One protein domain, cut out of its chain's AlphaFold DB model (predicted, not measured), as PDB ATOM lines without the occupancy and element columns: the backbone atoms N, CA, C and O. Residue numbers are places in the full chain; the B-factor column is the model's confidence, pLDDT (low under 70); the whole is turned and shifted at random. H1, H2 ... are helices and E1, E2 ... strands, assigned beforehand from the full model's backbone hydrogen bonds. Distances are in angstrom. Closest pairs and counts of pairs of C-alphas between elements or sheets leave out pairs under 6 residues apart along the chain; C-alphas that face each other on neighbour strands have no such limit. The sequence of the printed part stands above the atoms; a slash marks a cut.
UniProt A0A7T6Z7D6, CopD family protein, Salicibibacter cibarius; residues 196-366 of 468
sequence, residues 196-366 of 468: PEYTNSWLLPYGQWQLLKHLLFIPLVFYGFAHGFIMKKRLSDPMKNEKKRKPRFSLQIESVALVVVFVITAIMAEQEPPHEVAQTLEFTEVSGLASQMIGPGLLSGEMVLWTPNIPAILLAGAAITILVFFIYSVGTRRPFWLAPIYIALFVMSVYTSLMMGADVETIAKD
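AT A GLANCE: This is residues 196 to 366 of the 468 residues of the protein "CopD family protein" of Salicibibacter cibarius (UniProt A0A7T6Z7D6). Two helical hairpins, H2 with H3 and H6 with H7, make a long up-and-down bundle, each of its four helices running against the one before it. At one end sit the short helices H1, H4 and H5 and the antiparallel sheet E1 - E2; at the other, residues 236 to 242 stick out. The printed part has 171 residues, with seven named helices and two named strands in the order H1 H2 H3 H4 H5 E1 H6 H7 E2, mostly helix. It is loose, with a radius of gyration of the C-alphas of 19.6 A, and spans 70 by 36 by 23 A.

IN THESE COORDINATES: Find C-alpha 200 at (-22.329, 44.430, -34.538), where H1 runs to 203. H2, residues 205 to 235, covers 43.5 A; H3, 247 to 268, covers 31.8 A. Then come H4, 277 to 283, H5, 288 to 293, and E1, 302 to 306. H6, 310 to 331, covers 31.6 A and H7, 336 to 357, 32.7 A; E2, 358 to 362, ends at (-24.978, 45.861, -22.459).

HOW THE PARTS SIT: Look at Leu 215 and Val 347, the closest C-alphas of H2 and H7, 5.6 A apart, at a steep tilt of 38 degrees. H6 touches H7 at Ala 312 and Ser 353, 4.2 A; H3 touches H2 at Tyr 206 and Met 268, 6.0 A. H1 touches H2 only at the corner. H4 is close to H1 but not clearly touching; H5 only just touches H1, with 3 pairs within 8 A. Between E1 and E2, N 303 and O 361 are 3.0 A apart. Each O i to N i+4 pair is within hydrogen-bond range in H3 and H6, against 24 of 27 in H2, 16 of 18 in H7, 1 of 2 in H5, and 1 of 3 in H4, where 4 of 4 O i to N i+3 pairs are.

THE WHOLE: The farthest C-alphas, Met 239 and Asp 366, are 71.1 A apart. The printed part has no cut; the link H2 to H3 is long. Confidence is under 70 at residues 238 to 245, 300 to 301 and 363 to 366.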
ATOM      1  N   PRO A 196     -27.531  46.515 -41.839       87.69
ATOM      2  CA  PRO A 196     -27.936  47.704 -41.087       87.69
ATOM      3  C   PRO A 196     -27.194  47.814 -39.744       87.69
ATOM      4  O   PRO A 196     -26.784  48.906 -39.348       87.69
ATOM      5  N   GLU A 197     -26.902  46.685 -39.093       89.94
ATOM      6  CA  GLU A 197     -26.093  46.608 -37.873       89.94
ATOM      7  C   GLU A 197     -24.578  46.531 -38.158       89.94
ATOM      8  O   GLU A 197     -23.873  45.601 -37.753       89.94
ATOM      9  N   TYR A 198     -24.041  47.520 -38.876       92.62
ATOM     10  CA  TYR A 198     -22.664  47.467 -39.382       92.62
ATOM     11  C   TYR A 198     -21.596  47.186 -38.307       92.62
ATOM     12  O   TYR A 198     -20.667  46.421 -38.564       92.62
ATOM     13  N   THR A 199     -21.697  47.783 -37.116       93.38
ATOM     14  CA  THR A 199     -20.719  47.575 -36.032       93.38
ATOM     15  C   THR A 199     -20.856  46.204 -35.383       93.38
ATOM     16  O   THR A 199     -19.849  45.525 -35.203       93.38
ATOM     17  N   ASN A 200     -22.083  45.759 -35.102       93.31
ATOM     18  CA  ASN A 200     -22.329  44.430 -34.538       93.31
ATOM     19  C   ASN A 200     -21.863  43.339 -35.508       93.31
ATOM     20  O   ASN A 200     -21.267  42.348 -35.089       93.31
ATOM     21  N   SER A 201     -22.022  43.568 -36.820       94.25
ATOM     22  CA  SER A 201     -21.605  42.621 -37.858       94.25
ATOM     23  C   SER A 201     -20.111  42.280 -37.804       94.25
ATOM     24  O   SER A 201     -19.706  41.252 -38.342       94.25
ATOM     25  N   TRP A 202     -19.277  43.087 -37.131       95.62
ATOM     26  CA  TRP A 202     -17.862  42.774 -36.923       95.62
ATOM     27  C   TRP A 202     -17.654  41.474 -36.135       95.62
ATOM     28  O   TRP A 202     -16.592  40.871 -36.256       95.62
ATOM     29  N   LEU A 203     -18.637  40.986 -35.379       94.38
ATOM     30  CA  LEU A 203     -18.560  39.659 -34.762       94.38
ATOM     31  C   LEU A 203     -18.635  38.523 -35.793       94.38
ATOM     32  O   LEU A 203     -18.073  37.454 -35.570       94.38
ATOM     33  N   LEU A 204     -19.245  38.755 -36.954       93.88
ATOM     34  CA  LEU A 204     -19.458  37.742 -37.984       93.88
ATOM     35  C   LEU A 204     -18.338  37.720 -39.037       93.88
ATOM     36  O   LEU A 204     -17.741  38.758 -39.350       93.88
ATOM     37  N   PRO A 205     -18.072  36.559 -39.670       94.31
ATOM     38  CA  PRO A 205     -17.167  36.475 -40.815       94.31
ATOM     39  C   PRO A 205     -17.523  37.468 -41.932       94.31
ATOM     40  O   PRO A 205     -16.626  38.141 -42.448       94.31
ATOM     41  N   TYR A 206     -18.817  37.623 -42.238       94.44
ATOM     42  CA  TYR A 206     -19.302  38.555 -43.261       94.44
ATOM     43  C   TYR A 206     -18.866  39.991 -42.978       94.44
ATOM     44  O   TYR A 206     -18.236  40.629 -43.830       94.44
ATOM     45  N   GLY A 207     -19.141  40.500 -41.773       94.88
ATOM     46  CA  GLY A 207     -18.804  41.875 -41.411       94.88
ATOM     47  C   GLY A 207     -17.297  42.119 -41.361       94.88
ATOM     48  O   GLY A 207     -16.838  43.198 -41.728       94.88
ATOM     49  N   GLN A 208     -16.494  41.102 -41.027       95.69
ATOM     50  CA  GLN A 208     -15.031  41.190 -41.088       95.69
ATOM     51  C   GLN A 208     -14.506  41.349 -42.524       95.69
ATOM     52  O   GLN A 208     -13.672  42.221 -42.797       95.69
ATOM     53  N   TRP A 209     -15.026  40.570 -43.477       96.06
ATOM     54  CA  TRP A 209     -14.685  40.740 -44.893       96.06
ATOM     55  C   TRP A 209     -15.219  42.058 -45.462       96.06
ATOM     56  O   TRP A 209     -14.520  42.725 -46.233       96.06
ATOM     57  N   GLN A 210     -16.414  42.475 -45.040       96.12
ATOM     58  CA  GLN A 210     -16.995  43.761 -45.407       96.12
ATOM     59  C   GLN A 210     -16.129  44.926 -44.915       96.12
ATOM     60  O   GLN A 210     -15.798  45.821 -45.698       96.12
ATOM     61  N   LEU A 211     -15.695  44.895 -43.652       96.62
ATOM     62  CA  LEU A 211     -14.786  45.880 -43.079       96.62
ATOM     63  C   LEU A 211     -13.468  45.919 -43.858       96.62
ATOM     64  O   LEU A 211     -13.038  46.990 -44.289       96.62
ATOM     65  N   LEU A 212     -12.851  44.761 -44.109       96.88
ATOM     66  CA  LEU A 212     -11.609  44.675 -44.876       96.88
ATOM     67  C   LEU A 212     -11.757  45.285 -46.281       96.88
ATOM     68  O   LEU A 212     -10.870  46.016 -46.733       96.88
ATOM     69  N   LYS A 213     -12.892  45.042 -46.951       96.12
ATOM     70  CA  LYS A 213     -13.229  45.639 -48.252       96.12
ATOM     71  C   LYS A 213     -13.261  47.168 -48.176       96.12
ATOM     72  O   LYS A 213     -12.623  47.830 -48.998       96.12
ATOM     73  N   HIS A 214     -13.945  47.734 -47.179       95.94
ATOM     74  CA  HIS A 214     -13.999  49.185 -46.970       95.94
ATOM     75  C   HIS A 214     -12.611  49.772 -46.678       95.94
ATOM     76  O   HIS A 214     -12.224  50.774 -47.284       95.94
ATOM     77  N   LEU A 215     -11.820  49.120 -45.819       97.50
ATOM     78  CA  LEU A 215     -10.469  49.572 -45.474       97.50
ATOM     79  C   LEU A 215      -9.510  49.544 -46.667       97.50
ATOM     80  O   LEU A 215      -8.683  50.444 -46.794       97.50
ATOM     81  N   LEU A 216      -9.622  48.554 -47.557       97.19
ATOM     82  CA  LEU A 216      -8.847  48.495 -48.802       97.19
ATOM     83  C   LEU A 216      -9.270  49.569 -49.808       97.19
ATOM     84  O   LEU A 216      -8.424  50.102 -50.533       97.19
ATOM     85  N   PHE A 217     -10.560  49.906 -49.851       95.75
ATOM     86  CA  PHE A 217     -11.093  50.887 -50.790       95.75
ATOM     87  C   PHE A 217     -10.557  52.302 -50.530       95.75
ATOM     88  O   PHE A 217     -10.236  53.018 -51.478       95.75
ATOM     89  N   ILE A 218     -10.368  52.692 -49.262       96.62
ATOM     90  CA  ILE A 218      -9.867  54.027 -48.882       96.62
ATOM     91  C   ILE A 218      -8.530  54.375 -49.571       96.62
ATOM     92  O   ILE A 218      -8.492  55.339 -50.343       96.62
ATOM     93  N   PRO A 219      -7.420  53.634 -49.368       96.50
ATOM     94  CA  PRO A 219      -6.158  53.956 -50.018       96.50
ATOM     95  C   PRO A 219      -6.234  53.783 -51.541       96.50
ATOM     96  O   PRO A 219      -5.553  54.521 -52.247       96.50
ATOM     97  N   LEU A 220      -7.075  52.887 -52.071       95.94
ATOM     98  CA  LEU A 220      -7.289  52.744 -53.518       95.94
ATOM     99  C   LEU A 220      -7.892  54.005 -54.146       95.94
ATOM    100  O   LEU A 220      -7.389  54.474 -55.166       95.94
ATOM    101  N   VAL A 221      -8.899  54.608 -53.510       95.19
ATOM    102  CA  VAL A 221      -9.471  55.887 -53.952       95.19
ATOM    103  C   VAL A 221      -8.391  56.967 -53.971       95.19
ATOM    104  O   VAL A 221      -8.199  57.637 -54.989       95.19
ATOM    105  N   PHE A 222      -7.606  57.094 -52.896       94.75
ATOM    106  CA  PHE A 222      -6.488  58.042 -52.853       94.75
ATOM    107  C   PHE A 222      -5.401  57.742 -53.897       94.75
ATOM    108  O   PHE A 222      -4.786  58.673 -54.427       94.75
ATOM    109  N   TYR A 223      -5.180  56.471 -54.241       93.94
ATOM    110  CA  TYR A 223      -4.260  56.075 -55.305       93.94
ATOM    111  C   TYR A 223      -4.759  56.553 -56.676       93.94
ATOM    112  O   TYR A 223      -4.012  57.212 -57.411       93.94
ATOM    113  N   GLY A 224      -6.041  56.328 -56.970       91.81
ATOM    114  CA  GLY A 224      -6.712  56.832 -58.165       91.81
ATOM    115  C   GLY A 224      -6.662  58.361 -58.256       91.81
ATOM    116  O   GLY A 224      -6.297  58.910 -59.299       91.81
ATOM    117  N   PHE A 225      -6.907  59.077 -57.149       92.00
ATOM    118  CA  PHE A 225      -6.732  60.535 -57.069       92.00
ATOM    119  C   PHE A 225      -5.285  60.963 -57.361       92.00
ATOM    120  O   PHE A 225      -5.043  61.897 -58.137       92.00
ATOM    121  N   ALA A 226      -4.294  60.269 -56.798       90.38
ATOM    122  CA  ALA A 226      -2.889  60.560 -57.063       90.38
ATOM    123  C   ALA A 226      -2.539  60.379 -58.554       90.38
ATOM    124  O   ALA A 226      -1.812  61.202 -59.122       90.38
ATOM    125  N   HIS A 227      -3.098  59.378 -59.237       89.44
ATOM    126  CA  HIS A 227      -2.966  59.244 -60.689       89.44
ATOM    127  C   HIS A 227      -3.693  60.356 -61.456       89.44
ATOM    128  O   HIS A 227      -3.093  61.019 -62.309       89.44
ATOM    129  N   GLY A 228      -4.955  60.614 -61.114       88.00
ATOM    130  CA  GLY A 228      -5.813  61.556 -61.824       88.00
ATOM    131  C   GLY A 228      -5.314  63.003 -61.800       88.00
ATOM    132  O   GLY A 228      -5.488  63.717 -62.789       88.00
ATOM    133  N   PHE A 229      -4.648  63.417 -60.715       90.31
ATOM    134  CA  PHE A 229      -4.199  64.800 -60.519       90.31
ATOM    135  C   PHE A 229      -2.673  64.940 -60.465       90.31
ATOM    136  O   PHE A 229      -2.100  65.740 -61.211       90.31
ATOM    137  N   ILE A 230      -1.985  64.163 -59.621       87.69
ATOM    138  CA  ILE A 230      -0.537  64.327 -59.398       87.69
ATOM    139  C   ILE A 230       0.257  63.787 -60.593       87.69
ATOM    140  O   ILE A 230       1.129  64.485 -61.122       87.69
ATOM    141  N   MET A 231      -0.058  62.573 -61.057       85.62
ATOM    142  CA  MET A 231       0.605  61.977 -62.225       85.62
ATOM    143  C   MET A 231       0.279  62.758 -63.501       85.62
ATOM    144  O   MET A 231       1.189  63.118 -64.250       85.62
ATOM    145  N   LYS A 232      -0.998  63.103 -63.709       85.94
ATOM    146  CA  LYS A 232      -1.453  63.915 -64.849       85.94
ATOM    147  C   LYS A 232      -0.717  65.258 -64.945       85.94
ATOM    148  O   LYS A 232      -0.193  65.595 -66.010       85.94
ATOM    149  N   LYS A 233      -0.597  65.999 -63.833       86.19
ATOM    150  CA  LYS A 233       0.131  67.281 -63.785       86.19
ATOM    151  C   LYS A 233       1.600  67.127 -64.186       86.19
ATOM    152  O   LYS A 233       2.138  67.974 -64.887       86.19
ATOM    153  N   ARG A 234       2.251  66.033 -63.788       80.06
ATOM    154  CA  ARG A 234       3.663  65.775 -64.116       80.06
ATOM    155  C   ARG A 234       3.893  65.371 -65.559       80.06
ATOM    156  O   ARG A 234       4.877  65.799 -66.149       80.06
ATOM    157  N   LEU A 235       2.989  64.576 -66.126       81.38
ATOM    158  CA  LEU A 235       3.033  64.216 -67.543       81.38
ATOM    159  C   LEU A 235       2.828  65.436 -68.459       81.38
ATOM    160  O   LEU A 235       3.227  65.387 -69.620       81.38
ATOM    161  N   SER A 236       2.246  66.519 -67.933       81.50
ATOM    162  CA  SER A 236       2.001  67.769 -68.660       81.50
ATOM    163  C   SER A 236       3.224  68.699 -68.744       81.50
ATOM    164  O   SER A 236       3.249  69.559 -69.617       81.50
ATOM    165  N   ASP A 237       4.246  68.530 -67.889       74.81
ATOM    166  CA  ASP A 237       5.485  69.335 -67.897       74.81
ATOM    167  C   ASP A 237       6.729  68.420 -68.011       74.81
ATOM    168  O   ASP A 237       7.300  67.993 -66.996       74.81
ATOM    169  N   PRO A 238       7.143  68.068 -69.248       63.19
ATOM    170  CA  PRO A 238       8.265  67.164 -69.493       63.19
ATOM    171  C   PRO A 238       9.633  67.776 -69.169       63.19
ATOM    172  O   PRO A 238      10.556  67.030 -68.854       63.19
ATOM    173  N   MET A 239       9.779  69.107 -69.245       58.50
ATOM    174  CA  MET A 239      11.076  69.785 -69.098       58.50
ATOM    175  C   MET A 239      11.579  69.797 -67.650       58.50
ATOM    176  O   MET A 239      12.784  69.752 -67.430       58.50
ATOM    177  N   LYS A 240      10.688  69.793 -66.649       60.72
ATOM    178  CA  LYS A 240      11.085  69.710 -65.226       60.72
ATOM    179  C   LYS A 240      11.338  68.286 -64.722       60.72
ATOM    180  O   LYS A 240      11.886  68.105 -63.635       60.72
ATOM    181  N   ASN A 241      10.924  67.266 -65.472       59.94
ATOM    182  CA  ASN A 241      10.900  65.873 -65.024       59.94
ATOM    183  C   ASN A 241      11.725  64.977 -65.962       59.94
ATOM    184  O   ASN A 241      11.184  64.123 -66.658       59.94
ATOM    185  N   GLU A 242      13.052  65.148 -65.936       49.34
ATOM    186  CA  GLU A 242      14.027  64.477 -66.824       49.34
ATOM    187  C   GLU A 242      13.939  62.937 -66.865       49.34
ATOM    188  O   GLU A 242      14.355  62.313 -67.839       49.34
ATOM    189  N   LYS A 243      13.347  62.291 -65.851       57.34
ATOM    190  CA  LYS A 243      12.973  60.868 -65.899       57.34
ATOM    191  C   LYS A 243      11.455  60.752 -66.028       57.34
ATOM    192  O   LYS A 243      10.748  60.846 -65.023       57.34
ATOM    193  N   LYS A 244      10.954  60.514 -67.249       61.84
ATOM    194  CA  LYS A 244       9.539  60.185 -67.501       61.84
ATOM    195  C   LYS A 244       9.152  58.969 -66.656       61.84
ATOM    196  O   LYS A 244       9.563  57.844 -66.945       61.84
ATOM    197  N   ARG A 245       8.396  59.198 -65.580       69.06
ATOM    198  CA  ARG A 245       7.840  58.117 -64.765       69.06
ATOM    199  C   ARG A 245       6.830  57.370 -65.628       69.06
ATOM    200  O   ARG A 245       6.006  57.994 -66.282       69.06
ATOM    201  N   LYS A 246       6.947  56.050 -65.650       80.69
ATOM    202  CA  LYS A 246       6.122  55.152 -66.455       80.69
ATOM    203  C   LYS A 246       4.828  54.842 -65.694       80.69
ATOM    204  O   LYS A 246       4.903  54.064 -64.740       80.69
ATOM    205  N   PRO A 247       3.677  55.470 -66.015       86.06
ATOM    206  CA  PRO A 247       2.437  55.269 -65.262       86.06
ATOM    207  C   PRO A 247       1.940  53.825 -65.336       86.06
ATOM    208  O   PRO A 247       1.325  53.364 -64.381       86.06
ATOM    209  N   ARG A 248       2.262  53.094 -66.413       90.56
ATOM    210  CA  ARG A 248       1.794  51.725 -66.639       90.56
ATOM    211  C   ARG A 248       1.989  50.810 -65.430       90.56
ATOM    212  O   ARG A 248       1.031  50.196 -64.983       90.56
ATOM    213  N   PHE A 249       3.203  50.746 -64.880       90.75
ATOM    214  CA  PHE A 249       3.503  49.851 -63.755       90.75
ATOM    215  C   PHE A 249       2.736  50.233 -62.480       90.75
ATOM    216  O   PHE A 249       2.301  49.367 -61.732       90.75
ATOM    217  N   SER A 250       2.516  51.528 -62.252       92.62
ATOM    218  CA  SER A 250       1.701  52.007 -61.129       92.62
ATOM    219  C   SER A 250       0.233  51.606 -61.288       92.62
ATOM    220  O   SER A 250      -0.379  51.099 -60.356       92.62
ATOM    221  N   LEU A 251      -0.316  51.760 -62.497       93.62
ATOM    222  CA  LEU A 251      -1.690  51.359 -62.809       93.62
ATOM    223  C   LEU A 251      -1.882  49.836 -62.733       93.62
ATOM    224  O   LEU A 251      -2.967  49.381 -62.388       93.62
ATOM    225  N   GLN A 252      -0.844  49.040 -63.019       95.31
ATOM    226  CA  GLN A 252      -0.883  47.586 -62.820       95.31
ATOM    227  C   GLN A 252      -1.043  47.240 -61.338       95.31
ATOM    228  O   GLN A 252      -1.858  46.388 -61.005       95.31
ATOM    229  N   ILE A 253      -0.310  47.920 -60.450       94.75
ATOM    230  CA  ILE A 253      -0.433  47.712 -59.001       94.75
ATOM    231  C   ILE A 253      -1.828  48.109 -58.508       94.75
ATOM    232  O   ILE A 253      -2.440  47.349 -57.764       94.75
ATOM    233  N   GLU A 254      -2.349  49.259 -58.947       94.94
ATOM    234  CA  GLU A 254      -3.725  49.683 -58.642       94.94
ATOM    235  C   GLU A 254      -4.749  48.634 -59.106       94.94
ATOM    236  O   GLU A 254      -5.613  48.226 -58.336       94.94
ATOM    237  N   SER A 255      -4.597  48.125 -60.332       96.62
ATOM    238  CA  SER A 255      -5.486  47.099 -60.887       96.62
ATOM    239  C   SER A 255      -5.423  45.783 -60.104       96.62
ATOM    240  O   SER A 255      -6.451  45.154 -59.885       96.62
ATOM    241  N   VAL A 256      -4.234  45.362 -59.655       97.00
ATOM    242  CA  VAL A 256      -4.073  44.161 -58.814       97.00
ATOM    243  C   VAL A 256      -4.760  44.347 -57.462       97.00
ATOM    244  O   VAL A 256      -5.426  43.431 -56.993       97.00
ATOM    245  N   ALA A 257      -4.654  45.528 -56.851       96.38
ATOM    246  CA  ALA A 257      -5.349  45.820 -55.602       96.38
ATOM    247  C   ALA A 257      -6.883  45.816 -55.770       96.38
ATOM    248  O   ALA A 257      -7.583  45.297 -54.906       96.38
ATOM    249  N   LEU A 258      -7.411  46.293 -56.903       97.00
ATOM    250  CA  LEU A 258      -8.840  46.163 -57.230       97.00
ATOM    251  C   LEU A 258      -9.266  44.702 -57.455       97.00
ATOM    252  O   LEU A 258     -10.349  44.304 -57.039       97.00
ATOM    253  N   VAL A 259      -8.403  43.864 -58.037       97.56
ATOM    254  CA  VAL A 259      -8.664  42.417 -58.139       97.56
ATOM    255  C   VAL A 259      -8.727  41.761 -56.756       97.56
ATOM    256  O   VAL A 259      -9.576  40.903 -56.538       97.56
ATOM    257  N   VAL A 260      -7.899  42.186 -55.794       97.62
ATOM    258  CA  VAL A 260      -8.011  41.720 -54.397       97.62
ATOM    259  C   VAL A 260      -9.375  42.088 -53.801       97.62
ATOM    260  O   VAL A 260      -9.980  41.258 -53.127       97.62
ATOM    261  N   VAL A 261      -9.910  43.276 -54.106       97.31
ATOM    262  CA  VAL A 261     -11.272  43.672 -53.701       97.31
ATOM    263  C   VAL A 261     -12.338  42.751 -54.312       97.31
ATOM    264  O   VAL A 261     -13.274  42.365 -53.611       97.31
ATOM    265  N   PHE A 262     -12.191  42.326 -55.573       96.75
ATOM    266  CA  PHE A 262     -13.088  41.323 -56.170       96.75
ATOM    267  C   PHE A 262     -12.987  39.955 -55.502       96.75
ATOM    268  O   PHE A 262     -14.014  39.318 -55.301       96.75
ATOM    269  N   VAL A 263     -11.789  39.510 -55.117       97.38
ATOM    270  CA  VAL A 263     -11.624  38.247 -54.379       97.38
ATOM    271  C   VAL A 263     -12.335  38.314 -53.027       97.38
ATOM    272  O   VAL A 263     -13.051  37.384 -52.678       97.38
ATOM    273  N   ILE A 264     -12.205  39.424 -52.297       97.00
ATOM    274  CA  ILE A 264     -12.932  39.629 -51.034       97.00
ATOM    275  C   ILE A 264     -14.442  39.627 -51.271       97.00
ATOM    276  O   ILE A 264     -15.175  38.954 -50.557       97.00
ATOM    277  N   THR A 265     -14.905  40.320 -52.311       95.06
ATOM    278  CA  THR A 265     -16.330  40.348 -52.674       95.06
ATOM    279  C   THR A 265     -16.846  38.949 -53.026       95.06
ATOM    280  O   THR A 265     -17.948  38.592 -52.635       95.06
ATOM    281  N   ALA A 266     -16.040  38.124 -53.699       95.62
ATOM    282  CA  ALA A 266     -16.381  36.739 -54.019       95.62
ATOM    283  C   ALA A 266     -16.431  35.820 -52.789       95.62
ATOM    284  O   ALA A 266     -17.181  34.852 -52.802       95.62
ATOM    285  N   ILE A 267     -15.641  36.105 -51.747       95.50
ATOM    286  CA  ILE A 267     -15.738  35.411 -50.454       95.50
ATOM    287  C   ILE A 267     -17.029  35.818 -49.739       95.50
ATOM    288  O   ILE A 267     -17.744  34.954 -49.249       95.50
ATOM    289  N   MET A 268     -17.341  37.118 -49.717       93.56
ATOM    290  CA  MET A 268     -18.565  37.637 -49.096       93.56
ATOM    291  C   MET A 268     -19.840  37.132 -49.774       93.56
ATOM    292  O   MET A 268     -20.835  36.933 -49.097       93.56
ATOM    293  N   ALA A 269     -19.817  36.935 -51.095       90.06
ATOM    294  CA  ALA A 269     -20.968  36.442 -51.852       90.06
ATOM    295  C   ALA A 269     -21.414  35.023 -51.447       90.06
ATOM    296  O   ALA A 269     -22.522  34.629 -51.777       90.06
ATOM    297  N   GLU A 270     -20.556  34.271 -50.747       89.38
ATOM    298  CA  GLU A 270     -20.831  32.912 -50.259       89.38
ATOM    299  C   GLU A 270     -21.085  32.867 -48.746       89.38
ATOM    300  O   GLU A 270     -21.043  31.798 -48.143       89.38
ATOM    301  N   GLN A 271     -21.255  34.025 -48.110       89.06
ATOM    302  CA  GLN A 271     -21.536  34.139 -46.682       89.06
ATOM    303  C   GLN A 271     -22.924  34.722 -46.484       89.06
ATOM    304  O   GLN A 271     -23.342  35.591 -47.247       89.06
ATOM    305  N   GLU A 272     -23.596  34.276 -45.429       82.25
ATOM    306  CA  GLU A 272     -24.882  34.824 -45.021       82.25
ATOM    307  C   GLU A 272     -24.697  36.289 -44.594       82.25
ATOM    308  O   GLU A 272     -23.903  36.581 -43.690       82.25
ATOM    309  N   PRO A 273     -25.347  37.240 -45.283       80.12
ATOM    310  CA  PRO A 273     -25.299  38.633 -44.889       80.12
ATOM    311  C   PRO A 273     -26.167  38.861 -43.645       80.12
ATOM    312  O   PRO A 273     -27.338  38.483 -43.642       80.12
ATOM    313  N   PRO A 274     -25.631  39.506 -42.600       81.56
ATOM    314  CA  PRO A 274     -26.380  39.723 -41.376       81.56
ATOM    315  C   PRO A 274     -27.302  40.931 -41.482       81.56
ATOM    316  O   PRO A 274     -26.865  42.074 -41.318       81.56
ATOM    317  N   HIS A 275     -28.585  40.656 -41.703       79.75
ATOM    318  CA  HIS A 275     -29.654  41.634 -41.508       79.75
ATOM    319  C   HIS A 275     -29.835  41.922 -40.014       79.75
ATOM    320  O   HIS A 275     -29.758  43.079 -39.610       79.75
ATOM    321  N   GLU A 276     -29.929  40.855 -39.217       83.50
ATOM    322  CA  GLU A 276     -29.892  40.877 -37.754       83.50
ATOM    323  C   GLU A 276     -28.720  40.029 -37.255       83.50
ATOM    324  O   GLU A 276     -28.613  38.830 -37.541       83.50
ATOM    325  N   VAL A 277     -27.794  40.652 -36.526       84.94
ATOM    326  CA  VAL A 277     -26.526  39.997 -36.169       84.94
ATOM    327  C   VAL A 277     -26.733  38.923 -35.110       84.94
ATOM    328  O   VAL A 277     -26.132  37.856 -35.223       84.94
ATOM    329  N   ALA A 278     -27.588  39.180 -34.117       82.19
ATOM    330  CA  ALA A 278     -27.877  38.230 -33.045       82.19
ATOM    331  C   ALA A 278     -28.480  36.925 -33.592       82.19
ATOM    332  O   ALA A 278     -27.959  35.854 -33.295       82.19
ATOM    333  N   GLN A 279     -29.483  37.014 -34.472       81.62
ATOM    334  CA  GLN A 279     -30.083  35.840 -35.120       81.62
ATOM    335  C   GLN A 279     -29.065  35.078 -35.979       81.62
ATOM    336  O   GLN A 279     -28.967  33.857 -35.922       81.62
ATOM    337  N   THR A 280     -28.243  35.797 -36.750       83.88
ATOM    338  CA  THR A 280     -27.226  35.157 -37.603       83.88
ATOM    339  C   THR A 280     -26.188  34.385 -36.770       83.88
ATOM    340  O   THR A 280     -25.679  33.352 -37.206       83.88
ATOM    341  N   LEU A 281     -25.882  34.853 -35.555       84.81
ATOM    342  CA  LEU A 281     -24.965  34.188 -34.623       84.81
ATOM    343  C   LEU A 281     -25.517  32.878 -34.032       84.81
ATOM    344  O   LEU A 281     -24.735  32.102 -33.483       84.81
ATOM    345  N   GLU A 282     -26.814  32.589 -34.173       83.81
ATOM    346  CA  GLU A 282     -27.389  31.291 -33.782       83.81
ATOM    347  C   GLU A 282     -26.953  30.161 -34.728       83.81
ATOM    348  O   GLU A 282     -26.786  29.015 -34.307       83.81
ATOM    349  N   PHE A 283     -26.720  30.493 -36.001       84.69
ATOM    350  CA  PHE A 283     -26.377  29.533 -37.054       84.69
ATOM    351  C   PHE A 283     -24.922  29.645 -37.525       84.69
ATOM    352  O   PHE A 283     -24.393  28.712 -38.134       84.69
ATOM    353  N   THR A 284     -24.252  30.762 -37.226       85.19
ATOM    354  CA  THR A 284     -22.875  31.043 -37.646       85.19
ATOM    355  C   THR A 284     -21.956  31.302 -36.455       85.19
ATOM    356  O   THR A 284     -22.239  32.121 -35.586       85.19
ATOM    357  N   GLU A 285     -20.781  30.668 -36.455       88.75
ATOM    358  CA  GLU A 285     -19.755  30.920 -35.439       88.75
ATOM    359  C   GLU A 285     -19.188  32.351 -35.517       88.75
ATOM    360  O   GLU A 285     -18.918  32.890 -36.599       88.75
ATOM    361  N   VAL A 286     -18.909  32.941 -34.349       90.50
ATOM    362  CA  VAL A 286     -18.188  34.218 -34.244       90.50
ATOM    363  C   VAL A 286     -16.832  34.113 -34.937       90.50
ATOM    364  O   VAL A 286     -16.073  33.158 -34.757       90.50
ATOM    365  N   SER A 287     -16.483  35.144 -35.701       92.38
ATOM    366  CA  SER A 287     -15.192  35.236 -36.372       92.38
ATOM    367  C   SER A 287     -14.039  35.101 -35.377       92.38
ATOM    368  O   SER A 287     -13.975  35.816 -34.382       92.38
ATOM    369  N   GLY A 288     -13.063  34.238 -35.677       90.00
ATOM    370  CA  GLY A 288     -11.968  33.925 -34.752       90.00
ATOM    371  C   GLY A 288     -11.106  35.119 -34.313       90.00
ATOM    372  O   GLY A 288     -10.518  35.078 -33.238       90.00
ATOM    373  N   LEU A 289     -11.013  36.185 -35.119       87.50
ATOM    374  CA  LEU A 289     -10.355  37.430 -34.693       87.50
ATOM    375  C   LEU A 289     -11.271  38.283 -33.813       87.50
ATOM    376  O   LEU A 289     -10.801  38.893 -32.857       87.50
ATOM    377  N   ALA A 290     -12.566  38.315 -34.123       90.62
ATOM    378  CA  ALA A 290     -13.548  39.066 -33.356       90.62
ATOM    379  C   ALA A 290     -13.764  38.448 -31.969       90.62
ATOM    380  O   ALA A 290     -13.796  39.179 -30.988       90.62
ATOM    381  N   SER A 291     -13.777  37.115 -31.863       91.25
ATOM    382  CA  SER A 291     -13.905  36.414 -30.580       91.25
ATOM    383  C   SER A 291     -12.751  36.683 -29.616       91.25
ATOM    384  O   SER A 291     -12.933  36.651 -28.402       91.25
ATOM    385  N   GLN A 292     -11.560  36.975 -30.146       90.62
ATOM    386  CA  GLN A 292     -10.378  37.302 -29.348       90.62
ATOM    387  C   GLN A 292     -10.277  38.786 -28.989       90.62
ATOM    388  O   GLN A 292      -9.639  39.115 -27.991       90.62
ATOM    389  N   MET A 293     -10.808  39.674 -29.834       91.69
ATOM    390  CA  MET A 293     -10.588  41.120 -29.717       91.69
ATOM    391  C   MET A 293     -11.806  41.906 -29.238       91.69
ATOM    392  O   MET A 293     -11.603  42.932 -28.605       91.69
ATOM    393  N   ILE A 294     -13.018  41.448 -29.562       92.94
ATOM    394  CA  ILE A 294     -14.286  42.119 -29.251       92.94
ATOM    395  C   ILE A 294     -15.017  41.340 -28.157       92.94
ATOM    396  O   ILE A 294     -15.215  41.847 -27.066       92.94
ATOM    397  N   GLY A 295     -15.395  40.090 -28.427       87.88
ATOM    398  CA  GLY A 295     -16.163  39.290 -27.479       87.88
ATOM    399  C   GLY A 295     -16.633  37.958 -28.066       87.88
ATOM    400  O   GLY A 295     -16.644  37.795 -29.287       87.88
ATOM    401  N   PRO A 296     -17.003  36.984 -27.218       84.81
ATOM    402  CA  PRO A 296     -17.313  35.616 -27.636       84.81
ATOM    403  C   PRO A 296     -18.664  35.458 -28.349       84.81
ATOM    404  O   PRO A 296     -18.954  34.360 -28.816       84.81
ATOM    405  N   GLY A 297     -19.479  36.510 -28.419       83.94
ATOM    406  CA  GLY A 297     -20.822  36.506 -28.991       83.94
ATOM    407  C   GLY A 297     -21.531  37.828 -28.723       83.94
ATOM    408  O   GLY A 297     -20.904  38.777 -28.250       83.94
ATOM    409  N   LEU A 298     -22.821  37.868 -29.039       80.81
ATOM    410  CA  LEU A 298     -23.716  38.979 -28.738       80.81
ATOM    411  C   LEU A 298     -24.981  38.392 -28.109       80.81
ATOM    412  O   LEU A 298     -25.638  37.568 -28.744       80.81
ATOM    413  N   LEU A 299     -25.296  38.762 -26.868       76.50
ATOM    414  CA  LEU A 299     -26.571  38.414 -26.239       76.50
ATOM    415  C   LEU A 299     -27.654  39.445 -26.597       76.50
ATOM    416  O   LEU A 299     -27.362  40.539 -27.085       76.50
ATOM    417  N   SER A 300     -28.917  39.106 -26.332       67.56
ATOM    418  CA  SER A 300     -30.026  40.056 -26.482       67.56
ATOM    419  C   SER A 300     -29.799  41.293 -25.602       67.56
ATOM    420  O   SER A 300     -29.450  41.170 -24.427       67.56
ATOM    421  N   GLY A 301     -29.954  42.488 -26.176       68.81
ATOM    422  CA  GLY A 301     -29.697  43.766 -25.494       68.81
ATOM    423  C   GLY A 301     -28.223  44.199 -25.435       68.81
ATOM    424  O   GLY A 301     -27.923  45.291 -24.938       68.81
ATOM    425  N   GLU A 302     -27.298  43.396 -25.962       82.44
ATOM    426  CA  GLU A 302     -25.897  43.779 -26.132       82.44
ATOM    427  C   GLU A 302     -25.643  44.361 -27.525       82.44
ATOM    428  O   GLU A 302     -26.256  43.976 -28.520       82.44
ATOM    429  N   MET A 303     -24.701  45.297 -27.613       89.19
ATOM    430  CA  MET A 303     -24.232  45.821 -28.892       89.19
ATOM    431  C   MET A 303     -22.720  46.023 -28.875       89.19
ATOM    432  O   MET A 303     -22.111  46.245 -27.828       89.19
ATOM    433  N   VAL A 304     -22.107  46.003 -30.055       92.94
ATOM    434  CA  VAL A 304     -20.694  46.351 -30.201       92.94
ATOM    435  C   VAL A 304     -20.567  47.870 -30.230       92.94
ATOM    436  O   VAL A 304     -20.962  48.524 -31.203       92.94
ATOM    437  N   LEU A 305     -19.980  48.439 -29.177       92.62
ATOM    438  CA  LEU A 305     -19.657  49.861 -29.094       92.62
ATOM    439  C   LEU A 305     -18.172  50.088 -29.354       92.62
ATOM    440  O   LEU A 305     -17.308  49.376 -28.851       92.62
ATOM    441  N   TRP A 306     -17.866  51.132 -30.126       93.94
ATOM    442  CA  TRP A 306     -16.490  51.577 -30.294       93.94
ATOM    443  C   TRP A 306     -16.167  52.689 -29.296       93.94
ATOM    444  O   TRP A 306     -16.736  53.783 -29.365       93.94
ATOM    445  N   THR A 307     -15.224  52.434 -28.393       92.50
ATOM    446  CA  THR A 307     -14.737  53.397 -27.407       92.50
ATOM    447  C   THR A 307     -13.286  53.807 -27.694       92.50
ATOM    448  O   THR A 307     -12.413  52.981 -27.984       92.50
ATOM    449  N   PRO A 308     -12.972  55.115 -27.632       93.88
ATOM    450  CA  PRO A 308     -11.623  55.587 -27.896       93.88
ATOM    451  C   PRO A 308     -10.680  55.210 -26.749       93.88
ATOM    452  O   PRO A 308     -10.812  55.700 -25.629       93.88
ATOM    453  N   ASN A 309      -9.649  54.423 -27.053       95.12
ATOM    454  CA  ASN A 309      -8.539  54.151 -26.140       95.12
ATOM    455  C   ASN A 309      -7.186  54.574 -26.734       95.12
ATOM    456  O   ASN A 309      -7.048  54.802 -27.938       95.12
ATOM    457  N   ILE A 310      -6.172  54.714 -25.872       96.56
ATOM    458  CA  ILE A 310      -4.853  55.232 -26.271       96.56
ATOM    459  C   ILE A 310      -4.231  54.396 -27.409       96.56
ATOM    460  O   ILE A 310      -3.844  55.002 -28.413       96.56
ATOM    461  N   PRO A 311      -4.148  53.048 -27.328       96.25
ATOM    462  CA  PRO A 311      -3.646  52.237 -28.439       96.25
ATOM    463  C   PRO A 311      -4.405  52.453 -29.752       96.25
ATOM    464  O   PRO A 311      -3.773  52.680 -30.787       96.25
ATOM    465  N   ALA A 312      -5.742  52.451 -29.711       96.19
ATOM    466  CA  ALA A 312      -6.580  52.653 -30.887       96.19
ATOM    467  C   ALA A 312      -6.328  54.025 -31.534       96.19
ATOM    468  O   ALA A 312      -6.113  54.099 -32.747       96.19
ATOM    469  N   ILE A 313      -6.257  55.100 -30.740       97.31
ATOM    470  CA  ILE A 313      -5.973  56.462 -31.223       97.31
ATOM    471  C   ILE A 313      -4.574  56.552 -31.852       97.31
ATOM    472  O   ILE A 313      -4.408  57.156 -32.915       97.31
ATOM    473  N   LEU A 314      -3.559  55.946 -31.227       98.06
ATOM    474  CA  LEU A 314      -2.191  55.948 -31.754       98.06
ATOM    475  C   LEU A 314      -2.098  55.203 -33.092       98.06
ATOM    476  O   LEU A 314      -1.459  55.699 -34.024       98.06
ATOM    477  N   LEU A 315      -2.763  54.050 -33.214       98.00
ATOM    478  CA  LEU A 315      -2.837  53.289 -34.463       98.00
ATOM    479  C   LEU A 315      -3.584  54.056 -35.562       98.00
ATOM    480  O   LEU A 315      -3.120  54.083 -36.704       98.00
ATOM    481  N   ALA A 316      -4.675  54.750 -35.226       97.25
ATOM    482  CA  ALA A 316      -5.385  55.616 -36.167       97.25
ATOM    483  C   ALA A 316      -4.487  56.768 -36.663       97.25
ATOM    484  O   ALA A 316      -4.405  57.031 -37.866       97.25
ATOM    485  N   GLY A 317      -3.734  57.412 -35.764       98.00
ATOM    486  CA  GLY A 317      -2.752  58.441 -36.125       98.00
ATOM    487  C   GLY A 317      -1.621  57.911 -37.019       98.00
ATOM    488  O   GLY A 317      -1.221  58.568 -37.992       98.00
ATOM    489  N   ALA A 318      -1.136  56.696 -36.746       98.31
ATOM    490  CA  ALA A 318      -0.161  56.014 -37.591       98.31
ATOM    491  C   ALA A 318      -0.735  55.712 -38.985       98.31
ATOM    492  O   ALA A 318      -0.071  55.991 -39.985       98.31
ATOM    493  N   ALA A 319      -1.979  55.233 -39.073       98.44
ATOM    494  CA  ALA A 319      -2.657  54.971 -40.338       98.44
ATOM    495  C   ALA A 319      -2.795  56.236 -41.200       98.44
ATOM    496  O   ALA A 319      -2.460  56.212 -42.386       98.44
ATOM    497  N   ILE A 320      -3.196  57.369 -40.609       98.06
ATOM    498  CA  ILE A 320      -3.257  58.662 -41.314       98.06
ATOM    499  C   ILE A 320      -1.872  59.043 -41.851       98.06
ATOM    500  O   ILE A 320      -1.727  59.430 -43.012       98.06
ATOM    501  N   THR A 321      -0.834  58.876 -41.032       97.94
ATOM    502  CA  THR A 321       0.552  59.158 -41.428       97.94
ATOM    503  C   THR A 321       0.993  58.269 -42.597       97.94
ATOM    504  O   THR A 321       1.554  58.765 -43.578       97.94
ATOM    505  N   ILE A 322       0.688  56.968 -42.545       98.25
ATOM    506  CA  ILE A 322       0.950  55.996 -43.618       98.25
ATOM    507  C   ILE A 322       0.239  56.413 -44.910       98.25
ATOM    508  O   ILE A 322       0.870  56.415 -45.968       98.25
ATOM    509  N   LEU A 323      -1.030  56.823 -44.835       97.00
ATOM    510  CA  LEU A 323      -1.811  57.264 -45.992       97.00
ATOM    511  C   LEU A 323      -1.226  58.533 -46.634       97.00
ATOM    512  O   LEU A 323      -1.095  58.614 -47.858       97.00
ATOM    513  N   VAL A 324      -0.794  59.505 -45.827       95.31
ATOM    514  CA  VAL A 324      -0.115  60.715 -46.323       95.31
ATOM    515  C   VAL A 324       1.203  60.355 -47.014       95.31
ATOM    516  O   VAL A 324       1.466  60.815 -48.131       95.31
ATOM    517  N   PHE A 325       2.024  59.495 -46.401       94.81
ATOM    518  CA  PHE A 325       3.268  59.024 -47.015       94.81
ATOM    519  C   PHE A 325       3.027  58.215 -48.289       94.81
ATOM    520  O   PHE A 325       3.812  58.331 -49.234       94.81
ATOM    521  N   PHE A 326       1.946  57.442 -48.350       94.94
ATOM    522  CA  PHE A 326       1.538  56.704 -49.536       94.94
ATOM    523  C   PHE A 326       1.246  57.646 -50.707       94.94
ATOM    524  O   PHE A 326       1.889  57.538 -51.756       94.94
ATOM    525  N   ILE A 327       0.368  58.636 -50.509       91.94
ATOM    526  CA  ILE A 327       0.029  59.644 -51.527       91.94
ATOM    527  C   ILE A 327       1.291  60.405 -51.953       91.94
ATOM    528  O   ILE A 327       1.557  60.588 -53.147       91.94
ATOM    529  N   TYR A 328       2.128  60.789 -50.988       89.12
ATOM    530  CA  TYR A 328       3.413  61.427 -51.256       89.12
ATOM    531  C   TYR A 328       4.364  60.519 -52.058       89.12
ATOM    532  O   TYR A 328       5.061  60.995 -52.955       89.12
ATOM    533  N   SER A 329       4.399  59.211 -51.805       89.25
ATOM    534  CA  SER A 329       5.226  58.237 -52.532       89.25
ATOM    535  C   SER A 329       4.779  58.076 -53.994       89.25
ATOM    536  O   SER A 329       5.603  58.136 -54.919       89.25
ATOM    537  N   VAL A 330       3.464  57.980 -54.231       84.12
ATOM    538  CA  VAL A 330       2.883  57.992 -55.587       84.12
ATOM    539  C   VAL A 330       3.163  59.320 -56.276       84.12
ATOM    540  O   VAL A 330       3.389  59.353 -57.484       84.12
ATOM    541  N   GLY A 331       3.236  60.408 -55.514       75.38
ATOM    542  CA  GLY A 331       3.684  61.699 -55.993       75.38
ATOM    543  C   GLY A 331       5.168  61.713 -56.340       75.38
ATOM    544  O   GLY A 331       5.511  62.108 -57.433       75.38
ATOM    545  N   THR A 332       6.089  61.268 -55.494       77.25
ATOM    546  CA  THR A 332       7.543  61.554 -55.583       77.25
ATOM    547  C   THR A 332       8.365  60.542 -56.388       77.25
ATOM    548  O   THR A 332       7.810  59.709 -57.081       77.25
ATOM    549  N   ARG A 333       9.705  60.614 -56.380       72.06
ATOM    550  CA  ARG A 333      10.586  59.681 -57.125       72.06
ATOM    551  C   ARG A 333      10.682  58.277 -56.499       72.06
ATOM    552  O   ARG A 333      11.508  57.478 -56.931       72.06
ATOM    553  N   ARG A 334       9.879  57.981 -55.473       82.12
ATOM    554  CA  ARG A 334       9.854  56.680 -54.798       82.12
ATOM    555  C   ARG A 334       9.344  55.581 -55.747       82.12
ATOM    556  O   ARG A 334       8.541  55.860 -56.645       82.12
ATOM    557  N   PRO A 335       9.824  54.338 -55.600       85.19
ATOM    558  CA  PRO A 335       9.423  53.259 -56.488       85.19
ATOM    559  C   PRO A 335       7.985  52.804 -56.198       85.19
ATOM    560  O   PRO A 335       7.563  52.737 -55.047       85.19
ATOM    561  N   PHE A 336       7.235  52.473 -57.253       85.94
ATOM    562  CA  PHE A 336       5.821  52.100 -57.134       85.94
ATOM    563  C   PHE A 336       5.587  50.781 -56.388       85.94
ATOM    564  O   PHE A 336       4.522  50.608 -55.815       85.94
ATOM    565  N   TRP A 337       6.577  49.883 -56.322       87.81
ATOM    566  CA  TRP A 337       6.451  48.612 -55.595       87.81
ATOM    567  C   TRP A 337       6.247  48.786 -54.081       87.81
ATOM    568  O   TRP A 337       5.885  47.829 -53.412       87.81
ATOM    569  N   LEU A 338       6.439  49.995 -53.537       92.19
ATOM    570  CA  LEU A 338       6.102  50.309 -52.146       92.19
ATOM    571  C   LEU A 338       4.590  50.465 -51.917       92.19
ATOM    572  O   LEU A 338       4.152  50.402 -50.774       92.19
ATOM    573  N   ALA A 339       3.790  50.686 -52.966       93.62
ATOM    574  CA  ALA A 339       2.352  50.922 -52.843       93.62
ATOM    575  C   ALA A 339       1.602  49.786 -52.112       93.62
ATOM    576  O   ALA A 339       0.890  50.103 -51.162       93.62
ATOM    577  N   PRO A 340       1.804  48.492 -52.434       95.38
ATOM    578  CA  PRO A 340       1.170  47.397 -51.698       95.38
ATOM    579  C   PRO A 340       1.550  47.367 -50.216       95.38
ATOM    580  O   PRO A 340       0.711  47.054 -49.383       95.38
ATOM    581  N   ILE A 341       2.791  47.737 -49.874       96.62
ATOM    582  CA  ILE A 341       3.253  47.793 -48.480       96.62
ATOM    583  C   ILE A 341       2.511  48.897 -47.729       96.62
ATOM    584  O   ILE A 341       2.022  48.665 -46.632       96.62
ATOM    585  N   TYR A 342       2.387  50.087 -48.322       97.19
ATOM    586  CA  TYR A 342       1.615  51.172 -47.722       97.19
ATOM    587  C   TYR A 342       0.138  50.807 -47.540       97.19
ATOM    588  O   TYR A 342      -0.412  51.072 -46.475       97.19
ATOM    589  N   ILE A 343      -0.486  50.185 -48.548       97.50
ATOM    590  CA  ILE A 343      -1.881  49.729 -48.478       97.50
ATOM    591  C   ILE A 343      -2.041  48.700 -47.353       97.50
ATOM    592  O   ILE A 343      -2.909  48.867 -46.504       97.50
ATOM    593  N   ALA A 344      -1.173  47.687 -47.294       97.88
ATOM    594  CA  ALA A 344      -1.223  46.659 -46.257       97.88
ATOM    595  C   ALA A 344      -1.019  47.247 -44.854       97.88
ATOM    596  O   ALA A 344      -1.801  46.963 -43.954       97.88
ATOM    597  N   LEU A 345      -0.017  48.112 -44.665       98.31
ATOM    598  CA  LEU A 345       0.231  48.761 -43.375       98.31
ATOM    599  C   LEU A 345      -0.933  49.660 -42.950       98.31
ATOM    600  O   LEU A 345      -1.275  49.680 -41.770       98.31
ATOM    601  N   PHE A 346      -1.546  50.386 -43.889       98.56
ATOM    602  CA  PHE A 346      -2.729  51.198 -43.615       98.56
ATOM    603  C   PHE A 346      -3.888  50.321 -43.139       98.56
ATOM    604  O   PHE A 346      -4.415  50.555 -42.056       98.56
ATOM    605  N   VAL A 347      -4.230  49.285 -43.912       98.31
ATOM    606  CA  VAL A 347      -5.332  48.370 -43.602       98.31
ATOM    607  C   VAL A 347      -5.119  47.701 -42.251       98.31
ATOM    608  O   VAL A 347      -6.010  47.762 -41.415       98.31
ATOM    609  N   MET A 348      -3.927  47.152 -41.996       97.88
ATOM    610  CA  MET A 348      -3.598  46.534 -40.709       97.88
ATOM    611  C   MET A 348      -3.725  47.528 -39.549       97.88
ATOM    612  O   MET A 348      -4.305  47.199 -38.522       97.88
ATOM    613  N   SER A 349      -3.227  48.758 -39.715       98.38
ATOM    614  CA  SER A 349      -3.260  49.763 -38.643       98.38
ATOM    615  C   SER A 349      -4.686  50.205 -38.312       98.38
ATOM    616  O   SER A 349      -5.030  50.295 -37.136       98.38
ATOM    617  N   VAL A 350      -5.523  50.464 -39.326       98.38
ATOM    618  CA  VAL A 350      -6.927  50.852 -39.098       98.38
ATOM    619  C   VAL A 350      -7.734  49.673 -38.571       98.38
ATOM    620  O   VAL A 350      -8.482  49.846 -37.618       98.38
ATOM    621  N   TYR A 351      -7.553  48.477 -39.130       97.69
ATOM    622  CA  TYR A 351      -8.243  47.275 -38.669       97.69
ATOM    623  C   TYR A 351      -7.973  47.022 -37.184       97.69
ATOM    624  O   TYR A 351      -8.909  46.930 -36.396       97.69
ATOM    625  N   THR A 352      -6.701  46.997 -36.771       96.38
ATOM    626  CA  THR A 352      -6.346  46.799 -35.361       96.38
ATOM    627  C   THR A 352      -6.843  47.950 -34.484       96.38
ATOM    628  O   THR A 352      -7.306  47.695 -33.381       96.38
ATOM    629  N   SER A 353      -6.810  49.197 -34.965       97.06
ATOM    630  CA  SER A 353      -7.387  50.344 -34.246       97.06
ATOM    631  C   SER A 353      -8.887  50.167 -33.977       97.06
ATOM    632  O   SER A 353      -9.341  50.414 -32.862       97.06
ATOM    633  N   LEU A 354      -9.646  49.700 -34.975       97.12
ATOM    634  CA  LEU A 354     -11.079  49.449 -34.840       97.12
ATOM    635  C   LEU A 354     -11.354  48.287 -33.887       97.12
ATOM    636  O   LEU A 354     -12.104  48.473 -32.938       97.12
ATOM    637  N   MET A 355     -10.687  47.146 -34.078       95.75
ATOM    638  CA  MET A 355     -10.875  45.970 -33.223       95.75
ATOM    639  C   MET A 355     -10.483  46.234 -31.765       95.75
ATOM    640  O   MET A 355     -11.181  45.795 -30.870       95.75
ATOM    641  N   MET A 356      -9.397  46.972 -31.503       94.50
ATOM    642  CA  MET A 356      -8.978  47.291 -30.128       94.50
ATOM    643  C   MET A 356      -9.899  48.282 -29.419       94.50
ATOM    644  O   MET A 356      -9.805  48.411 -28.202       94.50
ATOM    645  N   GLY A 357     -10.675  49.070 -30.163       93.88
ATOM    646  CA  GLY A 357     -11.645  50.000 -29.589       93.88
ATOM    647  C   GLY A 357     -13.052  49.427 -29.508       93.88
ATOM    648  O   GLY A 357     -13.904  50.073 -28.919       93.88
ATOM    649  N   ALA A 358     -13.308  48.266 -30.109       95.50
ATOM    650  CA  ALA A 358     -14.611  47.624 -30.100       95.50
ATOM    651  C   ALA A 358     -14.734  46.702 -28.884       95.50
ATOM    652  O   ALA A 358     -13.860  45.867 -28.671       95.50
ATOM    653  N   ASP A 359     -15.820  46.847 -28.133       93.25
ATOM    654  CA  ASP A 359     -16.166  45.971 -27.011       93.25
ATOM    655  C   ASP A 359     -17.675  45.693 -27.023       93.25
ATOM    656  O   ASP A 359     -18.450  46.477 -27.590       93.25
ATOM    657  N   VAL A 360     -18.078  44.565 -26.442       91.75
ATOM    658  CA  VAL A 360     -19.492  44.224 -26.255       91.75
ATOM    659  C   VAL A 360     -19.979  44.908 -24.989       91.75
ATOM    660  O   VAL A 360     -19.463  44.672 -23.900       91.75
ATOM    661  N   GLU A 361     -20.985  45.759 -25.134       87.12
ATOM    662  CA  GLU A 361     -21.562  46.513 -24.028       87.12
ATOM    663  C   GLU A 361     -23.059  46.222 -23.943       87.12
ATOM    664  O   GLU A 361     -23.777  46.246 -24.947       87.12
ATOM    665  N   THR A 362     -23.544  45.979 -22.727       80.31
ATOM    666  CA  THR A 362     -24.978  45.861 -22.459       80.31
ATOM    667  C   THR A 362     -25.591  47.254 -22.487       80.31
ATOM    668  O   THR A 362     -25.188  48.144 -21.727       80.31
ATOM    669  N   ILE A 363     -26.591  47.476 -23.337       67.12
ATOM    670  CA  ILE A 363     -27.325  48.735 -23.300       67.12
ATOM    671  C   ILE A 363     -28.191  48.703 -22.042       67.12
ATOM    672  O   ILE A 363     -29.204  48.017 -21.993       67.12
ATOM    673  N   ALA A 364     -27.826  49.484 -21.023       46.25
ATOM    674  CA  ALA A 364     -28.711  49.776 -19.899       46.25
ATOM    675  C   ALA A 364     -29.856  50.693 -20.369       46.25
ATOM    676  O   ALA A 364     -29.905  51.888 -20.071       46.25
ATOM    677  N   LYS A 365     -30.769  50.132 -21.154       44.06
ATOM    678  CA  LYS A 365     -32.147  50.581 -21.262       44.06
ATOM    679  C   LYS A 365     -32.961  49.477 -20.621       44.06
ATOM    680  O   LYS A 365     -32.761  48.326 -20.971       44.06
ATOM    681  N   ASP A 366     -33.804  49.866 -19.680       39.81
ATOM    682  CA  ASP A 366     -34.763  49.072 -18.905       39.81
ATOM    683  C   ASP A 366     -35.558  48.084 -19.790       39.81
ATOM    684  O   ASP A 366     -36.681  48.357 -20.202       39.81
TER     685      ASP A 366